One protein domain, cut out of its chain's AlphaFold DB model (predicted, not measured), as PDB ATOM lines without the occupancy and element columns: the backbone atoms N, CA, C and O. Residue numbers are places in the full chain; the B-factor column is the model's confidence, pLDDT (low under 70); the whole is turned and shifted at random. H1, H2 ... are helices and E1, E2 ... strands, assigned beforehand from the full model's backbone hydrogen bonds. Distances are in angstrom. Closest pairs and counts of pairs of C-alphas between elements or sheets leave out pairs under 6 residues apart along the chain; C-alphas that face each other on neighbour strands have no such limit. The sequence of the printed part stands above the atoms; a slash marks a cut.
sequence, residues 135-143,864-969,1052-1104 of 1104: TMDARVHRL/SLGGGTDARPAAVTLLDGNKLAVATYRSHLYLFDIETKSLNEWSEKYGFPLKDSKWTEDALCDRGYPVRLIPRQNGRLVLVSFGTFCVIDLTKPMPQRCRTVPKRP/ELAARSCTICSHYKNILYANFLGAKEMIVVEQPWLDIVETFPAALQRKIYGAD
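What this domain is: This is residues 135 to 143, 864 to 969 and 1052 to 1104 of the 1104 residues of an uncharacterized protein of Pseudo-nitzschia multistriata (UniProt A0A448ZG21). Three sheets form a loose-edged stack: E5 E6 E7 E9 E8 is the middle layer, partly face to face with E1 E11 E10 over one face and with E2 E3 E4 over the other. H2 stands over the five-stranded sheet, H1 grazes E4's sheet, and a tail, residues 1086 to 1104 with H3, sticks out and makes the length. The 168 printed residues run E1 E2 E3 E4 H1 H2 E5 E6 E7 E8 E9 E10 E11 H3; the class is mixed, with under half of the residues in named elements. E2 E3 E4 is antiparallel, the other two sheets mixed. The whole is only just compact, close to loose, with a radius of gyration of the C-alphas of 18.4 A and spans of 63 by 39 by 30 A.

Where its parts are: E1, residues 139 to 143, begins at C-alpha 139 (-64.385, 32.177, 25.230). E2 is 873 to 879, 16.7 A; E3 883 to 888, 16.7 A; E4 893 to 897. H1 is 905 to 910 and H2 918 to 924, 10.2 A. E5 is 932 to 936; E6 940 to 945 and E7 948 to 953, each 16.7 A; E8 963 to 965; E9 1058 to 1061. E10, 1067 to 1074, is 19.3 A; E11, 1077 to 1082, is 16.6 A. H3, 1086 to 1089, ends at C-alpha 1089 (-60.190, 55.953, 42.435).

How they stand to each other: E5 E6 E7 is a meander, each strand the antiparallel neighbour of the one before; so is E2 E3 E4. N 934 and O 942 are 2.9 A apart, N 943 and O 950 2.9 A. E9 is antiparallel to E7, N 951 to O 1059 2.8 A, and parallel to E8, N 965 to O 1060 2.8 A. E2 touches E5, closest at the C-alphas of Ala 875 and Arg 932, 5.8 A. N 877 and O 885 are 2.9 A apart, N 886 and O 894 2.9 A. The closest C-alphas of E10 and E6 are those of Ala 1070 and Val 944, 7.4 A apart. E10 and E11 form a hairpin, N 1079 to O 1071 2.8 A; E1 is parallel to E11, N 141 to O 1078 2.8 A. H2 stands up from the five-stranded sheet, over E7, at a height over the sheet of 9.8 A. H1 only grazes its sheet with residues 905 to 908. H1 and H2 have every O i to N i+4 pair within hydrogen-bond range; H3 is too short for one.

The domain as a whole: The C-alphas farthest apart are those of Thr 900 and Asp 1104, 65.9 A. Residues 144 to 863 and 970 to 1051 are not printed; the gaps are 37.5 A and 19.2 A between C-alphas. Of the links printed whole, none is long. Mean pLDDT of the printed part is 75.4; 49 residues are under 70, among them 910 to 930 and 1097 to 1104.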
ATOM      1  N   THR A 135     -53.251  28.763  19.929       59.44
ATOM      2  CA  THR A 135     -52.593  28.168  21.112       59.44
ATOM      3  C   THR A 135     -53.600  27.835  22.216       59.44
ATOM      4  O   THR A 135     -53.460  26.844  22.931       59.44
ATOM      5  N   MET A 136     -54.650  28.650  22.329       71.00
ATOM      6  CA  MET A 136     -55.796  28.443  23.200       71.00
ATOM      7  C   MET A 136     -57.041  28.984  22.497       71.00
ATOM      8  O   MET A 136     -57.059  30.140  22.087       71.00
ATOM      9  N   ASP A 137     -58.063  28.143  22.367       73.62
ATOM     10  CA  ASP A 137     -59.394  28.513  21.884       73.62
ATOM     11  C   ASP A 137     -60.357  28.441  23.075       73.62
ATOM     12  O   ASP A 137     -60.775  27.358  23.496       73.62
ATOM     13  N   ALA A 138     -60.607  29.597  23.686       77.75
ATOM     14  CA  ALA A 138     -61.459  29.737  24.856       77.75
ATOM     15  C   ALA A 138     -62.212  31.068  24.804       77.75
ATOM     16  O   ALA A 138     -61.626  32.124  24.564       77.75
ATOM     17  N   ARG A 139     -63.517  31.007  25.066       82.06
ATOM     18  CA  ARG A 139     -64.385  32.177  25.230       82.06
ATOM     19  C   ARG A 139     -64.258  32.672  26.669       82.06
ATOM     20  O   ARG A 139     -64.244  31.847  27.582       82.06
ATOM     21  N   VAL A 140     -64.143  33.982  26.866       84.56
ATOM     22  CA  VAL A 140     -63.823  34.571  28.175       84.56
ATOM     23  C   VAL A 140     -64.988  35.409  28.687       84.56
ATOM     24  O   VAL A 140     -65.393  36.366  28.034       84.56
ATOM     25  N   HIS A 141     -65.481  35.079  29.879       85.94
ATOM     26  CA  HIS A 141     -66.309  35.974  30.681       85.94
ATOM     27  C   HIS A 141     -65.421  37.049  31.296       85.94
ATOM     28  O   HIS A 141     -64.518  36.715  32.060       85.94
ATOM     29  N   ARG A 142     -65.658  38.319  30.954       87.06
ATOM     30  CA  ARG A 142     -64.882  39.464  31.452       87.06
ATOM     31  C   ARG A 142     -65.734  40.290  32.415       87.06
ATOM     32  O   ARG A 142     -66.521  41.126  31.973       87.06
ATOM     33  N   LEU A 143     -65.571  40.039  33.713       85.88
ATOM     34  CA  LEU A 143     -66.274  40.771  34.774       85.88
ATOM     35  C   LEU A 143     -65.409  41.935  35.279       85.88
ATOM     36  O   LEU A 143     -64.182  41.820  35.301       85.88
ATOM     37  N   SER A 864     -35.675  22.692  49.053       77.19
ATOM     38  CA  SER A 864     -35.642  24.098  48.634       77.19
ATOM     39  C   SER A 864     -35.217  24.223  47.169       77.19
ATOM     40  O   SER A 864     -34.236  23.619  46.733       77.19
ATOM     41  N   LEU A 865     -35.942  25.052  46.420       76.25
ATOM     42  CA  LEU A 865     -35.744  25.266  44.986       76.25
ATOM     43  C   LEU A 865     -34.511  26.139  44.667       76.25
ATOM     44  O   LEU A 865     -34.149  26.307  43.501       76.25
ATOM     45  N   GLY A 866     -33.861  26.704  45.690       69.06
ATOM     46  CA  GLY A 866     -32.663  27.530  45.560       69.06
ATOM     47  C   GLY A 866     -32.348  28.339  46.822       69.06
ATOM     48  O   GLY A 866     -33.022  28.232  47.844       69.06
ATOM     49  N   GLY A 867     -31.304  29.166  46.749       57.94
ATOM     50  CA  GLY A 867     -30.915  30.061  47.842       57.94
ATOM     51  C   GLY A 867     -31.699  31.379  47.850       57.94
ATOM     52  O   GLY A 867     -31.827  32.037  46.816       57.94
ATOM     53  N   GLY A 868     -32.145  31.801  49.036       62.78
ATOM     54  CA  GLY A 868     -32.783  33.100  49.275       62.78
ATOM     55  C   GLY A 868     -34.305  33.130  49.077       62.78
ATOM     56  O   GLY A 868     -34.926  32.179  48.607       62.78
ATOM     57  N   THR A 869     -34.912  34.261  49.441       57.69
ATOM     58  CA  THR A 869     -36.371  34.489  49.443       57.69
ATOM     59  C   THR A 869     -37.035  34.294  48.077       57.69
ATOM     60  O   THR A 869     -38.154  33.796  48.010       57.69
ATOM     61  N   ASP A 870     -36.332  34.613  46.991       57.81
ATOM     62  CA  ASP A 870     -36.819  34.508  45.608       57.81
ATOM     63  C   ASP A 870     -37.021  33.068  45.089       57.81
ATOM     64  O   ASP A 870     -37.714  32.852  44.087       57.81
ATOM     65  N   ALA A 871     -36.401  32.074  45.733       67.44
ATOM     66  CA  ALA A 871     -36.579  30.666  45.378       67.44
ATOM     67  C   ALA A 871     -37.892  30.076  45.926       67.44
ATOM     68  O   ALA A 871     -38.289  28.981  45.533       67.44
ATOM     69  N   ARG A 872     -38.581  30.799  46.817       77.50
ATOM     70  CA  ARG A 872     -39.784  30.334  47.510       77.50
ATOM     71  C   ARG A 872     -40.931  30.011  46.536       77.50
ATOM     72  O   ARG A 872     -41.248  30.860  45.695       77.50
ATOM     73  N   PRO A 873     -41.594  28.844  46.654       82.69
ATOM     74  CA  PRO A 873     -42.815  28.558  45.906       82.69
ATOM     75  C   PRO A 873     -43.899  29.619  46.147       82.69
ATOM     76  O   PRO A 873     -44.109  30.058  47.273       82.69
ATOM     77  N   ALA A 874     -44.589  30.008  45.080       81.94
ATOM     78  CA  ALA A 874     -45.732  30.919  45.085       81.94
ATOM     79  C   ALA A 874     -47.047  30.187  44.777       81.94
ATOM     80  O   ALA A 874     -48.090  30.543  45.320       81.94
ATOM     81  N   ALA A 875     -46.991  29.159  43.922       87.19
ATOM     82  CA  ALA A 875     -48.120  28.296  43.595       87.19
ATOM     83  C   ALA A 875     -47.660  26.888  43.198       87.19
ATOM     84  O   ALA A 875     -46.566  26.700  42.658       87.19
ATOM     85  N   VAL A 876     -48.541  25.911  43.403       92.69
ATOM     86  CA  VAL A 876     -48.403  24.529  42.924       92.69
ATOM     87  C   VAL A 876     -49.679  24.095  42.204       92.69
ATOM     88  O   VAL A 876     -50.732  24.690  42.427       92.69
ATOM     89  N   THR A 877     -49.607  23.070  41.352       93.19
ATOM     90  CA  THR A 877     -50.791  22.317  40.907       93.19
ATOM     91  C   THR A 877     -50.421  20.919  40.401       93.19
ATOM     92  O   THR A 877     -49.323  20.711  39.878       93.19
ATOM     93  N   LEU A 878     -51.335  19.957  40.555       92.75
ATOM     94  CA  LEU A 878     -51.188  18.604  40.011       92.75
ATOM     95  C   LEU A 878     -51.504  18.579  38.507       92.75
ATOM     96  O   LEU A 878     -52.402  19.273  38.032       92.75
ATOM     97  N   LEU A 879     -50.766  17.753  37.766       90.88
ATOM     98  CA  LEU A 879     -50.913  17.520  36.329       90.88
ATOM     99  C   LEU A 879     -51.237  16.048  36.033       90.88
ATOM    100  O   LEU A 879     -51.011  15.162  36.861       90.88
ATOM    101  N   ASP A 880     -51.711  15.792  34.811       85.12
ATOM    102  CA  ASP A 880     -51.956  14.446  34.283       85.12
ATOM    103  C   ASP A 880     -50.713  13.541  34.431       85.12
ATOM    104  O   ASP A 880     -49.593  13.929  34.085       85.12
ATOM    105  N   GLY A 881     -50.918  12.311  34.918       84.69
ATOM    106  CA  GLY A 881     -49.849  11.323  35.107       84.69
ATOM    107  C   GLY A 881     -48.904  11.636  36.271       84.69
ATOM    108  O   GLY A 881     -47.695  11.658  36.066       84.69
ATOM    109  N   ASN A 882     -49.464  11.900  37.462       88.62
ATOM    110  CA  ASN A 882     -48.754  12.047  38.745       88.62
ATOM    111  C   ASN A 882     -47.559  13.029  38.724       88.62
ATOM    112  O   ASN A 882     -46.546  12.840  39.397       88.62
ATOM    113  N   LYS A 883     -47.705  14.128  37.974       91.50
ATOM    114  CA  LYS A 883     -46.713  15.212  37.872       91.50
ATOM    115  C   LYS A 883     -47.146  16.432  38.678       91.50
ATOM    116  O   LYS A 883     -48.334  16.730  38.783       91.50
ATOM    117  N   LEU A 884     -46.174  17.160  39.220       93.88
ATOM    118  CA  LEU A 884     -46.389  18.361  40.028       93.88
ATOM    119  C   LEU A 884     -45.751  19.576  39.351       93.88
ATOM    120  O   LEU A 884     -44.535  19.621  39.180       93.88
ATOM    121  N   ALA A 885     -46.556  20.580  39.007       92.38
ATOM    122  CA  ALA A 885     -46.056  21.887  38.593       92.38
ATOM    123  C   ALA A 885     -45.870  22.798  39.814       92.38
ATOM    124  O   ALA A 885     -46.752  22.880  40.669       92.38
ATOM    125  N   VAL A 886     -44.741  23.507  39.875       90.44
ATOM    126  CA  VAL A 886     -44.390  24.438  40.958       90.44
ATOM    127  C   VAL A 886     -43.862  25.738  40.359       90.44
ATOM    128  O   VAL A 886     -42.879  25.726  39.621       90.44
ATOM    129  N   ALA A 887     -44.484  26.867  40.694       85.88
ATOM    130  CA  ALA A 887     -44.025  28.196  40.300       85.88
ATOM    131  C   ALA A 887     -43.500  28.973  41.515       85.88
ATOM    132  O   ALA A 887     -44.170  29.002  42.544       85.88
ATOM    133  N   THR A 888     -42.339  29.631  41.407       81.31
ATOM    134  CA  THR A 888     -41.806  30.535  42.457       81.31
ATOM    135  C   THR A 888     -42.210  31.992  42.219       81.31
ATOM    136  O   THR A 888     -42.641  32.358  41.122       81.31
ATOM    137  N   TYR A 889     -41.967  32.860  43.208       74.25
ATOM    138  CA  TYR A 889     -42.120  34.322  43.091       74.25
ATOM    139  C   TYR A 889     -41.202  34.999  42.042       74.25
ATOM    140  O   TYR A 889     -41.250  36.218  41.876       74.25
ATOM    141  N   ARG A 890     -40.397  34.238  41.280       70.12
ATOM    142  CA  ARG A 890     -39.746  34.711  40.043       70.12
ATOM    143  C   ARG A 890     -40.477  34.349  38.737       70.12
ATOM    144  O   ARG A 890     -39.913  34.558  37.667       70.12
ATOM    145  N   SER A 891     -41.699  33.804  38.792       71.50
ATOM    146  CA  SER A 891     -42.373  33.156  37.641       71.50
ATOM    147  C   SER A 891     -41.523  32.033  37.021       71.50
ATOM    148  O   SER A 891     -41.588  31.731  35.832       71.50
ATOM    149  N   HIS A 892     -40.715  31.414  37.876       77.50
ATOM    150  CA  HIS A 892     -39.843  30.280  37.620       77.50
ATOM    151  C   HIS A 892     -40.668  28.989  37.767       77.50
ATOM    152  O   HIS A 892     -41.126  28.708  38.872       77.50
ATOM    153  N   LEU A 893     -40.865  28.223  36.684       82.00
ATOM    154  CA  LEU A 893     -41.762  27.054  36.620       82.00
ATOM    155  C   LEU A 893     -40.999  25.719  36.561       82.00
ATOM    156  O   LEU A 893     -40.487  25.347  35.504       82.00
ATOM    157  N   TYR A 894     -40.976  24.982  37.671       85.94
ATOM    158  CA  TYR A 894     -40.480  23.603  37.751       85.94
ATOM    159  C   TYR A 894     -41.616  22.607  37.491       85.94
ATOM    160  O   TYR A 894     -42.752  22.832  37.915       85.94
ATOM    161  N   LEU A 895     -41.294  21.471  36.875       90.19
ATOM    162  CA  LEU A 895     -42.143  20.288  36.818       90.19
ATOM    163  C   LEU A 895     -41.405  19.101  37.451       90.19
ATOM    164  O   LEU A 895     -40.322  18.721  37.001       90.19
ATOM    165  N   PHE A 896     -42.011  18.496  38.467       91.81
ATOM    166  CA  PHE A 896     -41.508  17.297  39.134       91.81
ATOM    167  C   PHE A 896     -42.330  16.073  38.737       91.81
ATOM    168  O   PHE A 896     -43.535  16.171  38.490       91.81
ATOM    169  N   ASP A 897     -41.673  14.922  38.707       92.56
ATOM    170  CA  ASP A 897     -42.334  13.624  38.735       92.56
ATOM    171  C   ASP A 897     -42.437  13.186  40.202       92.56
ATOM    172  O   ASP A 897     -41.444  13.181  40.939       92.56
ATOM    173  N   ILE A 898     -43.660  12.919  40.669       94.31
ATOM    174  CA  ILE A 898     -43.886  12.615  42.085       94.31
ATOM    175  C   ILE A 898     -43.386  11.205  42.409       94.31
ATOM    176  O   ILE A 898     -42.872  10.982  43.505       94.31
ATOM    177  N   GLU A 899     -43.507  10.253  41.483       92.69
ATOM    178  CA  GLU A 899     -43.232   8.841  41.749       92.69
ATOM    179  C   GLU A 899     -41.731   8.559  41.846       92.69
ATOM    180  O   GLU A 899     -41.304   7.852  42.763       92.69
ATOM    181  N   THR A 900     -40.928   9.174  40.972       92.62
ATOM    182  CA  THR A 900     -39.455   9.118  41.039       92.62
ATOM    183  C   THR A 900     -38.859  10.059  42.091       92.62
ATOM    184  O   THR A 900     -37.691   9.903  42.452       92.62
ATOM    185  N   LYS A 901     -39.639  11.034  42.580       93.69
ATOM    186  CA  LYS A 901     -39.194  12.147  43.440       93.69
ATOM    187  C   LYS A 901     -38.089  13.001  42.801       93.69
ATOM    188  O   LYS A 901     -37.208  13.514  43.494       93.69
ATOM    189  N   SER A 902     -38.122  13.145  41.475       90.31
ATOM    190  CA  SER A 902     -37.130  13.891  40.693       90.31
ATOM    191  C   SER A 902     -37.748  15.078  39.953       90.31
ATOM    192  O   SER A 902     -38.968  15.218  39.835       90.31
ATOM    193  N   LEU A 903     -36.890  15.946  39.413       88.81
ATOM    194  CA  LEU A 903     -37.295  16.837  38.328       88.81
ATOM    195  C   LEU A 903     -37.676  15.974  37.105       88.81
ATOM    196  O   LEU A 903     -37.181  14.853  36.976       88.81
ATOM    197  N   ASN A 904     -38.580  16.442  36.242       87.56
ATOM    198  CA  ASN A 904     -38.966  15.681  35.051       87.56
ATOM    199  C   ASN A 904     -38.120  16.049  33.818       87.56
ATOM    200  O   ASN A 904     -37.540  17.134  33.755       87.56
ATOM    201  N   GLU A 905     -38.120  15.178  32.802       86.19
ATOM    202  CA  GLU A 905     -37.332  15.347  31.569       86.19
ATOM    203  C   GLU A 905     -37.510  16.719  30.896       86.19
ATOM    204  O   GLU A 905     -36.567  17.256  30.318       86.19
ATOM    205  N   TRP A 906     -38.711  17.309  30.949       85.00
ATOM    206  CA  TRP A 906     -38.989  18.617  30.348       85.00
ATOM    207  C   TRP A 906     -38.245  19.727  31.100       85.00
ATOM    208  O   TRP A 906     -37.548  20.537  30.484       85.00
ATOM    209  N   SER A 907     -38.332  19.735  32.432       84.00
ATOM    210  CA  SER A 907     -37.629  20.707  33.275       84.00
ATOM    211  C   SER A 907     -36.121  20.455  33.370       84.00
ATOM    212  O   SER A 907     -35.375  21.415  33.535       84.00
ATOM    213  N   GLU A 908     -35.647  19.221  33.197       81.56
ATOM    214  CA  GLU A 908     -34.215  18.920  33.055       81.56
ATOM    215  C   GLU A 908     -33.664  19.401  31.702       81.56
ATOM    216  O   GLU A 908     -32.640  20.084  31.648       81.56
ATOM    217  N   LYS A 909     -34.365  19.100  30.598       75.31
ATOM    218  CA  LYS A 909     -33.922  19.387  29.225       75.31
ATOM    219  C   LYS A 909     -33.952  20.873  28.871       75.31
ATOM    220  O   LYS A 909     -33.008  21.371  28.255       75.31
ATOM    221  N   TYR A 910     -35.028  21.578  29.223       69.81
ATOM    222  CA  TYR A 910     -35.134  23.028  28.996       69.81
ATOM    223  C   TYR A 910     -34.525  23.836  30.151       69.81
ATOM    224  O   TYR A 910     -34.090  24.971  29.944       69.81
ATOM    225  N   GLY A 911     -34.351  23.187  31.305       53.22
ATOM    226  CA  GLY A 911     -33.437  23.584  32.366       53.22
ATOM    227  C   GLY A 911     -33.963  24.663  33.306       53.22
ATOM    228  O   GLY A 911     -35.002  25.290  33.087       53.22
ATOM    229  N   PHE A 912     -33.175  24.901  34.354       59.22
ATOM    230  CA  PHE A 912     -33.390  25.985  35.302       59.22
ATOM    231  C   PHE A 912     -32.156  26.887  35.434       59.22
ATOM    232  O   PHE A 912     -31.066  26.368  35.676       59.22
ATOM    233  N   PRO A 913     -32.309  28.224  35.350       58.44
ATOM    234  CA  PRO A 913     -33.457  28.940  34.784       58.44
ATOM    235  C   PRO A 913     -33.564  28.725  33.260       58.44
ATOM    236  O   PRO A 913     -32.620  28.256  32.620       58.44
ATOM    237  N   LEU A 914     -34.687  29.142  32.664       55.72
ATOM    238  CA  LEU A 914     -34.797  29.290  31.208       55.72
ATOM    239  C   LEU A 914     -33.682  30.225  30.711       55.72
ATOM    240  O   LEU A 914     -33.554  31.350  31.199       55.72
ATOM    241  N   LYS A 915     -32.868  29.757  29.756       46.97
ATOM    242  CA  LYS A 915     -31.570  30.378  29.417       46.97
ATOM    243  C   LYS A 915     -31.656  31.800  28.832       46.97
ATOM    244  O   LYS A 915     -30.677  32.532  28.922       46.97
ATOM    245  N   ASP A 916     -32.824  32.209  28.334       48.88
ATOM    246  CA  ASP A 916     -33.138  33.578  27.894       48.88
ATOM    247  C   ASP A 916     -34.224  34.211  28.792       48.88
ATOM    248  O   ASP A 916     -35.385  34.353  28.404       48.88
ATOM    249  N   SER A 917     -33.857  34.595  30.023       49.78
ATOM    250  CA  SER A 917     -34.808  34.974  31.092       49.78
ATOM    251  C   SER A 917     -35.638  36.245  30.848       49.78
ATOM    252  O   SER A 917     -36.623  36.488  31.546       49.78
ATOM    253  N   LYS A 918     -35.281  37.068  29.851       50.53
ATOM    254  CA  LYS A 918     -35.848  38.417  29.676       50.53
ATOM    255  C   LYS A 918     -37.372  38.451  29.546       50.53
ATOM    256  O   LYS A 918     -37.974  39.432  29.962       50.53
ATOM    257  N   TRP A 919     -38.011  37.434  28.964       55.16
ATOM    258  CA  TRP A 919     -39.462  37.475  28.743       55.16
ATOM    259  C   TRP A 919     -40.286  37.040  29.963       55.16
ATOM    260  O   TRP A 919     -41.377  37.572  30.152       55.16
ATOM    261  N   THR A 920     -39.799  36.123  30.807       52.41
ATOM    262  CA  THR A 920     -40.500  35.763  32.053       52.41
ATOM    263  C   THR A 920     -40.390  36.886  33.078       52.41
ATOM    264  O   THR A 920     -41.387  37.251  33.703       52.41
ATOM    265  N   GLU A 921     -39.203  37.479  33.208       51.97
ATOM    266  CA  GLU A 921     -38.947  38.538  34.184       51.97
ATOM    267  C   GLU A 921     -39.685  39.845  33.824       51.97
ATOM    268  O   GLU A 921     -40.493  40.305  34.632       51.97
ATOM    269  N   ASP A 922     -39.527  40.378  32.601       51.78
ATOM    270  CA  ASP A 922     -40.126  41.664  32.182       51.78
ATOM    271  C   ASP A 922     -41.642  41.607  31.863       51.78
ATOM    272  O   ASP A 922     -42.251  42.657  31.630       51.78
ATOM    273  N   ALA A 923     -42.274  40.426  31.751       50.84
ATOM    274  CA  ALA A 923     -43.681  40.322  31.310       50.84
ATOM    275  C   ALA A 923     -44.647  39.642  32.293       50.84
ATOM    276  O   ALA A 923     -45.847  39.907  32.220       50.84
ATOM    277  N   LEU A 924     -44.167  38.781  33.196       57.34
ATOM    278  CA  LEU A 924     -45.015  38.095  34.186       57.34
ATOM    279  C   LEU A 924     -44.747  38.559  35.622       57.34
ATOM    280  O   LEU A 924     -45.634  38.456  36.466       57.34
ATOM    281  N   CYS A 925     -43.543  39.066  35.901       53.53
ATOM    282  CA  CYS A 925     -43.035  39.199  37.267       53.53
ATOM    283  C   CYS A 925     -42.592  40.617  37.678       53.53
ATOM    284  O   CYS A 925     -42.169  40.802  38.818       53.53
ATOM    285  N   ASP A 926     -42.727  41.606  36.781       54.22
ATOM    286  CA  ASP A 926     -42.292  43.014  36.919       54.22
ATOM    287  C   ASP A 926     -42.612  43.645  38.291       54.22
ATOM    288  O   ASP A 926     -41.844  44.470  38.785       54.22
ATOM    289  N   ARG A 927     -43.731  43.252  38.931       58.66
ATOM    290  CA  ARG A 927     -44.194  43.835  40.208       58.66
ATOM    291  C   ARG A 927     -44.733  42.826  41.240       58.66
ATOM    292  O   ARG A 927     -45.696  43.113  41.941       58.66
ATOM    293  N   GLY A 928     -44.073  41.670  41.377       55.97
ATOM    294  CA  GLY A 928     -44.126  40.860  42.619       55.97
ATOM    295  C   GLY A 928     -45.471  40.203  42.964       55.97
ATOM    296  O   GLY A 928     -45.766  39.956  44.129       55.97
ATOM    297  N   TYR A 929     -46.297  39.948  41.953       66.12
ATOM    298  CA  TYR A 929     -47.695  39.547  42.108       66.12
ATOM    299  C   TYR A 929     -47.917  38.085  42.540       66.12
ATOM    300  O   TYR A 929     -47.059  37.233  42.288       66.12
ATOM    301  N   PRO A 930     -49.103  37.756  43.102       66.56
ATOM    302  CA  PRO A 930     -49.534  36.373  43.268       66.56
ATOM    303  C   PRO A 930     -49.603  35.653  41.919       66.56
ATOM    304  O   PRO A 930     -50.342  36.043  41.012       66.56
ATOM    305  N   VAL A 931     -48.845  34.566  41.814       78.06
ATOM    306  CA  VAL A 931     -48.838  33.666  40.660       78.06
ATOM    307  C   VAL A 931     -49.914  32.597  40.856       78.06
ATOM    308  O   VAL A 931     -50.070  32.087  41.962       78.06
ATOM    309  N   ARG A 932     -50.638  32.212  39.799       83.31
ATOM    310  CA  ARG A 932     -51.580  31.075  39.834       83.31
ATOM    311  C   ARG A 932     -51.298  30.101  38.693       83.31
ATOM    312  O   ARG A 932     -50.950  30.520  37.589       83.31
ATOM    313  N   LEU A 933     -51.449  28.807  38.969       89.12
ATOM    314  CA  LEU A 933     -51.260  27.717  38.011       89.12
ATOM    315  C   LEU A 933     -52.605  27.046  37.735       89.12
ATOM    316  O   LEU A 933     -53.217  26.502  38.651       89.12
ATOM    317  N   ILE A 934     -53.053  27.085  36.481       89.94
ATOM    318  CA  ILE A 934     -54.326  26.499  36.053       89.94
ATOM    319  C   ILE A 934     -54.017  25.351  35.074       89.94
ATOM    320  O   ILE A 934     -53.620  25.621  33.931       89.94
ATOM    321  N   PRO A 935     -54.139  24.081  35.501       89.31
ATOM    322  CA  PRO A 935     -53.798  22.928  34.677       89.31
ATOM    323  C   PRO A 935     -54.852  22.691  33.588       89.31
ATOM    324  O   PRO A 935     -56.032  23.020  33.744       89.31
ATOM    325  N   ARG A 936     -54.435  22.114  32.458       84.88
ATOM    326  CA  ARG A 936     -55.310  21.796  31.325       84.88
ATOM    327  C   ARG A 936     -54.923  20.471  30.672       84.88
ATOM    328  O   ARG A 936     -53.748  20.195  30.441       84.88
ATOM    329  N   GLN A 937     -55.957  19.723  30.282       74.00
ATOM    330  CA  GLN A 937     -55.856  18.520  29.451       74.00
ATOM    331  C   GLN A 937     -54.947  18.736  28.231       74.00
ATOM    332  O   GLN A 937     -54.856  19.846  27.691       74.00
ATOM    333  N   ASN A 938     -54.340  17.644  27.765       73.94
ATOM    334  CA  ASN A 938     -53.352  17.611  26.681       73.94
ATOM    335  C   ASN A 938     -52.043  18.343  27.038       73.94
ATOM    336  O   ASN A 938     -51.421  18.956  26.171       73.94
ATOM    337  N   GLY A 939     -51.633  18.296  28.312       79.75
ATOM    338  CA  GLY A 939     -50.337  18.813  28.762       79.75
ATOM    339  C   GLY A 939     -50.188  20.330  28.627       79.75
ATOM    340  O   GLY A 939     -49.099  20.810  28.320       79.75
ATOM    341  N   ARG A 940     -51.265  21.099  28.825       86.06
ATOM    342  CA  ARG A 940     -51.217  22.569  28.796       86.06
ATOM    343  C   ARG A 940     -51.308  23.146  30.202       86.06
ATOM    344  O   ARG A 940     -51.934  22.577  31.090       86.06
ATOM    345  N   LEU A 941     -50.697  24.307  30.395       88.19
ATOM    346  CA  LEU A 941     -50.667  25.004  31.675       88.19
ATOM    347  C   LEU A 941     -50.845  26.501  31.435       88.19
ATOM    348  O   LEU A 941     -50.175  27.074  30.575       88.19
ATOM    349  N   VAL A 942     -51.748  27.136  32.183       88.00
ATOM    350  CA  VAL A 942     -51.889  28.597  32.178       88.00
ATOM    351  C   VAL A 942     -51.307  29.154  33.470       88.00
ATOM    352  O   VAL A 942     -51.766  28.839  34.565       88.00
ATOM    353  N   LEU A 943     -50.279  29.981  33.314       86.19
ATOM    354  CA  LEU A 943     -49.611  30.733  34.366       86.19
ATOM    355  C   LEU A 943     -50.226  32.138  34.405       86.19
ATOM    356  O   LEU A 943     -50.030  32.917  33.474       86.19
ATOM    357  N   VAL A 944     -50.984  32.458  35.452       83.56
ATOM    358  CA  VAL A 944     -51.641  33.766  35.624       83.56
ATOM    359  C   VAL A 944     -50.844  34.638  36.591       83.56
ATOM    360  O   VAL A 944     -50.385  34.162  37.629       83.56
ATOM    361  N   SER A 945     -50.717  35.916  36.242       78.62
ATOM    362  CA  SER A 945     -50.173  37.002  37.058       78.62
ATOM    363  C   SER A 945     -51.052  38.252  36.884       78.62
ATOM    364  O   SER A 945     -51.985  38.280  36.076       78.62
ATOM    365  N   PHE A 946     -50.782  39.317  37.634       72.94
ATOM    366  CA  PHE A 946     -51.554  40.554  37.539       72.94
ATOM    367  C   PHE A 946     -51.229  41.312  36.242       72.94
ATOM    368  O   PHE A 946     -50.132  41.840  36.054       72.94
ATOM    369  N   GLY A 947     -52.209  41.379  35.343       72.88
ATOM    370  CA  GLY A 947     -52.085  42.026  34.033       72.88
ATOM    371  C   GLY A 947     -51.514  41.145  32.911       72.88
ATOM    372  O   GLY A 947     -51.393  41.622  31.783       72.88
ATOM    373  N   THR A 948     -51.176  39.876  33.180       76.38
ATOM    374  CA  THR A 948     -50.750  38.918  32.145       76.38
ATOM    375  C   THR A 948     -51.133  37.469  32.457       76.38
ATOM    376  O   THR A 948     -51.101  37.021  33.600       76.38
ATOM    377  N   PHE A 949     -51.415  36.688  31.410       81.62
ATOM    378  CA  PHE A 949     -51.343  35.222  31.474       81.62
ATOM    379  C   PHE A 949     -50.349  34.695  30.441       81.62
ATOM    380  O   PHE A 949     -50.297  35.199  29.321       81.62
ATOM    381  N   CYS A 950     -49.611  33.641  30.778       82.50
ATOM    382  CA  CYS A 950     -48.836  32.853  29.826       82.50
ATOM    383  C   CYS A 950     -49.467  31.467  29.664       82.50
ATOM    384  O   CYS A 950     -49.628  30.734  30.639       82.50
ATOM    385  N   VAL A 951     -49.824  31.111  28.432       85.38
ATOM    386  CA  VAL A 951     -50.257  29.762  28.053       85.38
ATOM    387  C   VAL A 951     -49.035  28.993  27.568       85.38
ATOM    388  O   VAL A 951     -48.378  29.427  26.618       85.38
ATOM    389  N   ILE A 952     -48.752  27.859  28.205       85.19
ATOM    390  CA  ILE A 952     -47.591  27.008  27.934       85.19
ATOM    391  C   ILE A 952     -48.077  25.619  27.505       85.19
ATOM    392  O   ILE A 952     -48.930  25.012  28.157       85.19
ATOM    393  N   ASP A 953     -47.531  25.114  26.403       85.25
ATOM    394  CA  ASP A 953     -47.742  23.760  25.894       85.25
ATOM    395  C   ASP A 953     -46.564  22.867  26.326       85.25
ATOM    396  O   ASP A 953     -45.504  22.866  25.699       85.25
ATOM    397  N   LEU A 954     -46.736  22.129  27.429       85.06
ATOM    398  CA  LEU A 954     -45.688  21.307  28.055       85.06
ATOM    399  C   LEU A 954     -45.322  20.072  27.213       85.06
ATOM    400  O   LEU A 954     -44.344  19.390  27.508       85.06
ATOM    401  N   THR A 955     -46.070  19.786  26.140       82.81
ATOM    402  CA  THR A 955     -45.717  18.739  25.165       82.81
ATOM    403  C   THR A 955     -44.585  19.164  24.219       82.81
ATOM    404  O   THR A 955     -44.071  18.346  23.457       82.81
ATOM    405  N   LYS A 956     -44.185  20.444  24.252       80.00
ATOM    406  CA  LYS A 956     -43.258  21.073  23.300       80.00
ATOM    407  C   LYS A 956     -42.056  21.719  23.996       80.00
ATOM    408  O   LYS A 956     -42.112  22.008  25.193       80.00
ATOM    409  N   PRO A 957     -40.963  21.985  23.253       74.81
ATOM    410  CA  PRO A 957     -39.899  22.859  23.730       74.81
ATOM    411  C   PRO A 957     -40.421  24.267  24.034       74.81
ATOM    412  O   PRO A 957     -41.274  24.800  23.317       74.81
ATOM    413  N   MET A 958     -39.858  24.886  25.073       73.56
ATOM    414  CA  MET A 958     -40.007  26.320  25.323       73.56
ATOM    415  C   MET A 958     -39.215  27.105  24.256       73.56
ATOM    416  O   MET A 958     -38.071  26.735  23.978       73.56
ATOM    417  N   PRO A 959     -39.765  28.171  23.648       69.31
ATOM    418  CA  PRO A 959     -39.070  28.926  22.614       69.31
ATOM    419  C   PRO A 959     -38.172  30.014  23.211       69.31
ATOM    420  O   PRO A 959     -38.436  30.530  24.298       69.31
ATOM    421  N   GLN A 960     -37.170  30.457  22.446       64.25
ATOM    422  CA  GLN A 960     -36.372  31.648  22.788       64.25
ATOM    423  C   GLN A 960     -37.224  32.933  22.841       64.25
ATOM    424  O   GLN A 960     -36.862  33.906  23.502       64.25
ATOM    425  N   ARG A 961     -38.362  32.963  22.129       65.75
ATOM    426  CA  ARG A 961     -39.295  34.098  22.075       65.75
ATOM    427  C   ARG A 961     -40.740  33.601  22.109       65.75
ATOM    428  O   ARG A 961     -41.174  32.910  21.193       65.75
ATOM    429  N   CYS A 962     -41.498  33.985  23.132       71.12
ATOM    430  CA  CYS A 962     -42.934  33.708  23.202       71.12
ATOM    431  C   CYS A 962     -43.754  34.703  22.370       71.12
ATOM    432  O   CYS A 962     -43.475  35.908  22.354       71.12
ATOM    433  N   ARG A 963     -44.835  34.229  21.745       73.12
ATOM    434  CA  ARG A 963     -45.823  35.089  21.075       73.12
ATOM    435  C   ARG A 963     -46.517  35.998  22.097       73.12
ATOM    436  O   ARG A 963     -47.117  35.499  23.041       73.12
ATOM    437  N   THR A 964     -46.499  37.317  21.893       72.62
ATOM    438  CA  THR A 964     -47.263  38.273  22.726       72.62
ATOM    439  C   THR A 964     -48.568  38.686  22.034       72.62
ATOM    440  O   THR A 964     -48.579  38.913  20.822       72.62
ATOM    441  N   VAL A 965     -49.664  38.774  22.794       69.69
ATOM    442  CA  VAL A 965     -51.010  39.155  22.333       69.69
ATOM    443  C   VAL A 965     -51.602  40.237  23.264       69.69
ATOM    444  O   VAL A 965     -51.642  40.018  24.475       69.69
ATOM    445  N   PRO A 966     -52.077  41.391  22.749       64.31
ATOM    446  CA  PRO A 966     -51.861  41.886  21.385       64.31
ATOM    447  C   PRO A 966     -50.360  42.041  21.075       64.31
ATOM    448  O   PRO A 966     -49.523  42.034  21.979       64.31
ATOM    449  N   LYS A 967     -50.000  42.183  19.792       58.50
ATOM    450  CA  LYS A 967     -48.632  42.582  19.428       58.50
ATOM    451  C   LYS A 967     -48.360  43.943  20.083       58.50
ATOM    452  O   LYS A 967     -49.122  44.878  19.852       58.50
ATOM    453  N   ARG A 968     -47.304  44.061  20.899       50.59
ATOM    454  CA  ARG A 968     -46.903  45.357  21.475       50.59
ATOM    455  C   ARG A 968     -46.603  46.326  20.316       50.59
ATOM    456  O   ARG A 968     -45.802  45.948  19.456       50.59
ATOM    457  N   PRO A 969     -47.196  47.533  20.265       41.78
ATOM    458  CA  PRO A 969     -46.826  48.514  19.254       41.78
ATOM    459  C   PRO A 969     -45.349  48.875  19.428       41.78
ATOM    460  O   PRO A 969     -44.880  49.099  20.547       41.78
ATOM    461  N   GLU A1052     -40.838  29.981  14.358       55.84
ATOM    462  CA  GLU A1052     -42.202  30.529  14.435       55.84
ATOM    463  C   GLU A1052     -43.231  29.474  14.870       55.84
ATOM    464  O   GLU A1052     -44.244  29.798  15.496       55.84
ATOM    465  N   LEU A1053     -42.957  28.197  14.588       57.03
ATOM    466  CA  LEU A1053     -43.712  27.058  15.114       57.03
ATOM    467  C   LEU A1053     -43.420  26.859  16.610       57.03
ATOM    468  O   LEU A1053     -44.353  26.692  17.400       57.03
ATOM    469  N   ALA A1054     -42.154  26.975  17.020       56.22
ATOM    470  CA  ALA A1054     -41.737  26.962  18.417       56.22
ATOM    471  C   ALA A1054     -42.312  28.157  19.196       56.22
ATOM    472  O   ALA A1054     -42.861  27.972  20.278       56.22
ATOM    473  N   ALA A1055     -42.296  29.374  18.639       59.66
ATOM    474  CA  ALA A1055     -42.850  30.583  19.266       59.66
ATOM    475  C   ALA A1055     -44.357  30.497  19.592       59.66
ATOM    476  O   ALA A1055     -44.894  31.359  20.292       59.66
ATOM    477  N   ARG A1056     -45.051  29.459  19.100       65.31
ATOM    478  CA  ARG A1056     -46.460  29.159  19.384       65.31
ATOM    479  C   ARG A1056     -46.661  28.140  20.522       65.31
ATOM    480  O   ARG A1056     -47.804  27.970  20.930       65.31
ATOM    481  N   SER A1057     -45.620  27.505  21.081       74.19
ATOM    482  CA  SER A1057     -45.745  26.676  22.305       74.19
ATOM    483  C   SER A1057     -45.867  27.506  23.592       74.19
ATOM    484  O   SER A1057     -46.342  27.005  24.607       74.19
ATOM    485  N   CYS A1058     -45.489  28.786  23.536       78.69
ATOM    486  CA  CYS A1058     -45.605  29.754  24.620       78.69
ATOM    487  C   CYS A1058     -46.303  31.024  24.112       78.69
ATOM    488  O   CYS A1058     -45.843  31.657  23.160       78.69
ATOM    489  N   THR A1059     -47.430  31.411  24.712       78.75
ATOM    490  CA  THR A1059     -48.186  32.614  24.319       78.75
ATOM    491  C   THR A1059     -48.538  33.466  25.536       78.75
ATOM    492  O   THR A1059     -49.298  33.038  26.400       78.75
ATOM    493  N   ILE A1060     -48.023  34.695  25.570       78.88
ATOM    494  CA  ILE A1060     -48.285  35.698  26.608       78.88
ATOM    495  C   ILE A1060     -49.454  36.578  26.158       78.88
ATOM    496  O   ILE A1060     -49.372  37.250  25.130       78.88
ATOM    497  N   CYS A1061     -50.528  36.622  26.940       79.38
ATOM    498  CA  CYS A1061     -51.617  37.576  26.781       79.38
ATOM    499  C   CYS A1061     -51.452  38.732  27.777       79.38
ATOM    500  O   CYS A1061     -51.263  38.497  28.967       79.38
ATOM    501  N   SER A1062     -51.557  39.967  27.286       77.38
ATOM    502  CA  SER A1062     -51.508  41.227  28.051       77.38
ATOM    503  C   SER A1062     -52.706  42.144  27.748       77.38
ATOM    504  O   SER A1062     -52.666  43.350  27.972       77.38
ATOM    505  N   HIS A1063     -53.783  41.571  27.195       81.19
ATOM    506  CA  HIS A1063     -55.031  42.285  26.896       81.19
ATOM    507  C   HIS A1063     -55.879  42.575  28.151       81.19
ATOM    508  O   HIS A1063     -56.711  43.487  28.150       81.19
ATOM    509  N   TYR A1064     -55.681  41.787  29.207       79.69
ATOM    510  CA  TYR A1064     -56.417  41.894  30.459       79.69
ATOM    511  C   TYR A1064     -55.550  42.596  31.499       79.69
ATOM    512  O   TYR A1064     -54.380  42.254  31.656       79.69
ATOM    513  N   LYS A1065     -56.109  43.591  32.185       76.81
ATOM    514  CA  LYS A1065     -55.426  44.417  33.187       76.81
ATOM    515  C   LYS A1065     -56.072  44.177  34.546       76.81
ATOM    516  O   LYS A1065     -57.261  43.906  34.627       76.81
ATOM    517  N   ASN A1066     -55.284  44.303  35.607       79.12
ATOM    518  CA  ASN A1066     -55.754  44.216  36.988       79.12
ATOM    519  C   ASN A1066     -56.578  42.953  37.325       79.12
ATOM    520  O   ASN A1066     -57.662  43.034  37.896       79.12
ATOM    521  N   ILE A1067     -56.069  41.782  36.936       83.06
ATOM    522  CA  ILE A1067     -56.747  40.490  37.114       83.06
ATOM    523  C   ILE A1067     -56.790  40.116  38.608       83.06
ATOM    524  O   ILE A1067     -55.737  39.917  39.213       83.06
ATOM    525  N   LEU A1068     -57.992  39.966  39.173       82.19
ATOM    526  CA  LEU A1068     -58.227  39.478  40.543       82.19
ATOM    527  C   LEU A1068     -58.498  37.967  40.596       82.19
ATOM    528  O   LEU A1068     -58.131  37.291  41.561       82.19
ATOM    529  N   TYR A1069     -59.124  37.422  39.550       87.25
ATOM    530  CA  TYR A1069     -59.415  35.996  39.413       87.25
ATOM    531  C   TYR A1069     -59.372  35.566  37.949       87.25
ATOM    532  O   TYR A1069     -59.758  36.321  37.058       87.25
ATOM    533  N   ALA A1070     -58.927  34.338  37.702       88.31
ATOM    534  CA  ALA A1070     -59.015  33.699  36.400       88.31
ATOM    535  C   ALA A1070     -59.097  32.179  36.577       88.31
ATOM    536  O   ALA A1070     -58.305  31.612  37.329       88.31
ATOM    537  N   ASN A1071     -60.035  31.525  35.890       89.44
ATOM    538  CA  ASN A1071     -60.201  30.069  35.915       89.44
ATOM    539  C   ASN A1071     -60.979  29.580  34.680       89.44
ATOM    540  O   ASN A1071     -61.643  30.369  34.009       89.44
ATOM    541  N   PHE A1072     -60.931  28.283  34.376       87.50
ATOM    542  CA  PHE A1072     -61.817  27.685  33.377       87.50
ATOM    543  C   PHE A1072     -63.145  27.268  34.000       87.50
ATOM    544  O   PHE A1072     -63.172  26.654  35.058       87.50
ATOM    545  N   LEU A1073     -64.231  27.545  33.282       85.19
ATOM    546  CA  LEU A1073     -65.574  27.036  33.571       85.19
ATOM    547  C   LEU A1073     -65.849  25.735  32.792       85.19
ATOM    548  O   LEU A1073     -66.757  24.983  33.125       85.19
ATOM    549  N   GLY A1074     -65.072  25.463  31.734       80.50
ATOM    550  CA  GLY A1074     -65.199  24.247  30.933       80.50
ATOM    551  C   GLY A1074     -64.173  24.117  29.802       80.50
ATOM    552  O   GLY A1074     -63.130  24.778  29.768       80.50
ATOM    553  N   ALA A1075     -64.464  23.242  28.835       79.12
ATOM    554  CA  ALA A1075     -63.512  22.848  27.791       79.12
ATOM    555  C   ALA A1075     -63.062  24.001  26.867       79.12
ATOM    556  O   ALA A1075     -61.894  24.033  26.488       79.12
ATOM    557  N   LYS A1076     -63.941  24.960  26.547       80.81
ATOM    558  CA  LYS A1076     -63.637  26.160  25.733       80.81
ATOM    559  C   LYS A1076     -64.154  27.453  26.376       80.81
ATOM    560  O   LYS A1076     -64.579  28.378  25.683       80.81
ATOM    561  N   GLU A1077     -64.192  27.503  27.704       84.50
ATOM    562  CA  GLU A1077     -64.837  28.602  28.424       84.50
ATOM    563  C   GLU A1077     -64.115  28.927  29.731       84.50
ATOM    564  O   GLU A1077     -63.763  28.031  30.500       84.50
ATOM    565  N   MET A1078     -63.865  30.215  29.940       86.50
ATOM    566  CA  MET A1078     -62.995  30.772  30.971       86.50
ATOM    567  C   MET A1078     -63.654  32.008  31.585       86.50
ATOM    568  O   MET A1078     -64.392  32.710  30.902       86.50
ATOM    569  N   ILE A1079     -63.365  32.292  32.849       88.81
ATOM    570  CA  ILE A1079     -63.657  33.567  33.507       88.81
ATOM    571  C   ILE A1079     -62.355  34.327  33.761       88.81
ATOM    572  O   ILE A1079     -61.334  33.729  34.103       88.81
ATOM    573  N   VAL A1080     -62.412  35.650  33.602       89.12
ATOM    574  CA  VAL A1080     -61.420  36.622  34.061       89.12
ATOM    575  C   VAL A1080     -62.170  37.751  34.770       89.12
ATOM    576  O   VAL A1080     -62.981  38.445  34.158       89.12
ATOM    577  N   VAL A1081     -61.889  37.934  36.058       87.88
ATOM    578  CA  VAL A1081     -62.342  39.089  36.842       87.88
ATOM    579  C   VAL A1081     -61.216  40.115  36.848       87.88
ATOM    580  O   VAL A1081     -60.109  39.818  37.301       87.88
ATOM    581  N   GLU A1082     -61.492  41.307  36.334       85.44
ATOM    582  CA  GLU A1082     -60.632  42.487  36.434       85.44
ATOM    583  C   GLU A1082     -61.201  43.452  37.484       85.44
ATOM    584  O   GLU A1082     -62.410  43.471  37.694       85.44
ATOM    585  N   GLN A1083     -60.367  44.314  38.068       81.88
ATOM    586  CA  GLN A1083     -60.835  45.552  38.704       81.88
ATOM    587  C   GLN A1083     -60.105  46.745  38.065       81.88
ATOM    588  O   GLN A1083     -58.915  46.955  38.340       81.88
ATOM    589  N   PRO A1084     -60.744  47.497  37.148       80.75
ATOM    590  CA  PRO A1084     -60.112  48.648  36.513       80.75
ATOM    591  C   PRO A1084     -59.731  49.722  37.545       80.75
ATOM    592  O   PRO A1084     -60.265  49.766  38.647       80.75
ATOM    593  N   TRP A1085     -58.730  50.549  37.225       77.06
ATOM    594  CA  TRP A1085     -58.150  51.469  38.214       77.06
ATOM    595  C   TRP A1085     -58.980  52.743  38.457       77.06
ATOM    596  O   TRP A1085     -58.898  53.303  39.545       77.06
ATOM    597  N   LEU A1086     -59.764  53.193  37.473       78.25
ATOM    598  CA  LEU A1086     -60.598  54.398  37.599       78.25
ATOM    599  C   LEU A1086     -61.752  54.151  38.578       78.25
ATOM    600  O   LEU A1086     -61.828  54.841  39.591       78.25
ATOM    601  N   ASP A1087     -62.465  53.040  38.383       76.50
ATOM    602  CA  ASP A1087     -63.536  52.508  39.235       76.50
ATOM    603  C   ASP A1087     -63.146  52.430  40.727       76.50
ATOM    604  O   ASP A1087     -63.997  52.444  41.607       76.50
ATOM    605  N   ILE A1088     -61.848  52.292  41.032       76.44
ATOM    606  CA  ILE A1088     -61.326  52.263  42.406       76.44
ATOM    607  C   ILE A1088     -61.071  53.683  42.919       76.44
ATOM    608  O   ILE A1088     -61.421  53.991  44.055       76.44
ATOM    609  N   VAL A1089     -60.460  54.545  42.095       79.19
ATOM    610  CA  VAL A1089     -60.190  55.953  42.435       79.19
ATOM    611  C   VAL A1089     -61.480  56.702  42.749       79.19
ATOM    612  O   VAL A1089     -61.493  57.486  43.690       79.19
ATOM    613  N   GLU A1090     -62.550  56.403  42.020       77.94
ATOM    614  CA  GLU A1090     -63.897  56.949  42.220       77.94
ATOM    615  C   GLU A1090     -64.519  56.560  43.579       77.94
ATOM    616  O   GLU A1090     -65.423  57.241  44.048       77.94
ATOM    617  N   THR A1091     -64.008  55.525  44.263       76.94
ATOM    618  CA  THR A1091     -64.475  55.117  45.610       76.94
ATOM    619  C   THR A1091     -63.644  55.673  46.773       76.94
ATOM    620  O   THR A1091     -63.936  55.374  47.939       76.94
ATOM    621  N   PHE A1092     -62.592  56.448  46.487       82.25
ATOM    622  CA  PHE A1092     -61.760  57.094  47.506       82.25
ATOM    623  C   PHE A1092     -62.257  58.518  47.828       82.25
ATOM    624  O   PHE A1092     -62.822  59.176  46.956       82.25
ATOM    625  N   PRO A1093     -62.022  59.032  49.055       80.62
ATOM    626  CA  PRO A1093     -62.312  60.427  49.394       80.62
ATOM    627  C   PRO A1093     -61.574  61.411  48.478       80.62
ATOM    628  O   PRO A1093     -60.452  61.136  48.049       80.62
ATOM    629  N   ALA A1094     -62.174  62.576  48.225       80.25
ATOM    630  CA  ALA A1094     -61.671  63.561  47.268       80.25
ATOM    631  C   ALA A1094     -60.190  63.939  47.498       80.25
ATOM    632  O   ALA A1094     -59.811  64.494  48.531       80.25
ATOM    633  N   ALA A1095     -59.341  63.672  46.500       81.56
ATOM    634  CA  ALA A1095     -57.920  64.005  46.546       81.56
ATOM    635  C   ALA A1095     -57.663  65.522  46.547       81.56
ATOM    636  O   ALA A1095     -58.336  66.281  45.845       81.56
ATOM    637  N   LEU A1096     -56.591  65.960  47.223       79.50
ATOM    638  CA  LEU A1096     -56.138  67.352  47.163       79.50
ATOM    639  C   LEU A1096     -55.837  67.769  45.711       79.50
ATOM    640  O   LEU A1096     -54.873  67.283  45.092       79.50
ATOM    641  N   GLN A1097     -56.666  68.688  45.199       69.94
ATOM    642  CA  GLN A1097     -56.693  69.116  43.801       69.94
ATOM    643  C   GLN A1097     -55.321  69.556  43.269       69.94
ATOM    644  O   GLN A1097     -54.455  70.075  43.980       69.94
ATOM    645  N   ARG A1098     -55.125  69.365  41.962       69.75
ATOM    646  CA  ARG A1098     -53.877  69.671  41.261       69.75
ATOM    647  C   ARG A1098     -54.165  70.474  39.996       69.75
ATOM    648  O   ARG A1098     -54.727  69.929  39.056       69.75
ATOM    649  N   LYS A1099     -53.634  71.699  39.907       62.22
ATOM    650  CA  LYS A1099     -53.449  72.362  38.607       62.22
ATOM    651  C   LYS A1099     -52.440  71.560  37.773       62.22
ATOM    652  O   LYS A1099     -51.306  71.337  38.212       62.22
ATOM    653  N   ILE A1100     -52.860  71.090  36.600       64.56
ATOM    654  CA  ILE A1100     -52.002  70.443  35.602       64.56
ATOM    655  C   ILE A1100     -51.883  71.419  34.433       64.56
ATOM    656  O   ILE A1100     -52.793  71.528  33.626       64.56
ATOM    657  N   TYR A1101     -50.782  72.164  34.372       52.06
ATOM    658  CA  TYR A1101     -50.543  73.108  33.281       52.06
ATOM    659  C   TYR A1101     -50.278  72.355  31.968       52.06
ATOM    660  O   TYR A1101     -49.437  71.452  31.954       52.06
ATOM    661  N   GLY A1102     -50.971  72.739  30.890       47.91
ATOM    662  CA  GLY A1102     -50.864  72.094  29.576       47.91
ATOM    663  C   GLY A1102     -51.563  70.733  29.506       47.91
ATOM    664  O   GLY A1102     -50.954  69.761  29.059       47.91
ATOM    665  N   ALA A1103     -52.799  70.660  30.008       38.34
ATOM    666  CA  ALA A1103     -53.675  69.485  29.924       38.34
ATOM    667  C   ALA A1103     -54.999  69.765  29.179       38.34
ATOM    668  O   ALA A1103     -55.879  68.905  29.187       38.34
ATOM    669  N   ASP A1104     -55.093  70.945  28.560       33.00
ATOM    670  CA  ASP A1104     -56.167  71.412  27.679       33.00
ATOM    671  C   ASP A1104     -55.783  71.170  26.201       33.00
ATOM    672  O   ASP A1104     -54.578  71.335  25.882       33.00
TER     673      ASP A1104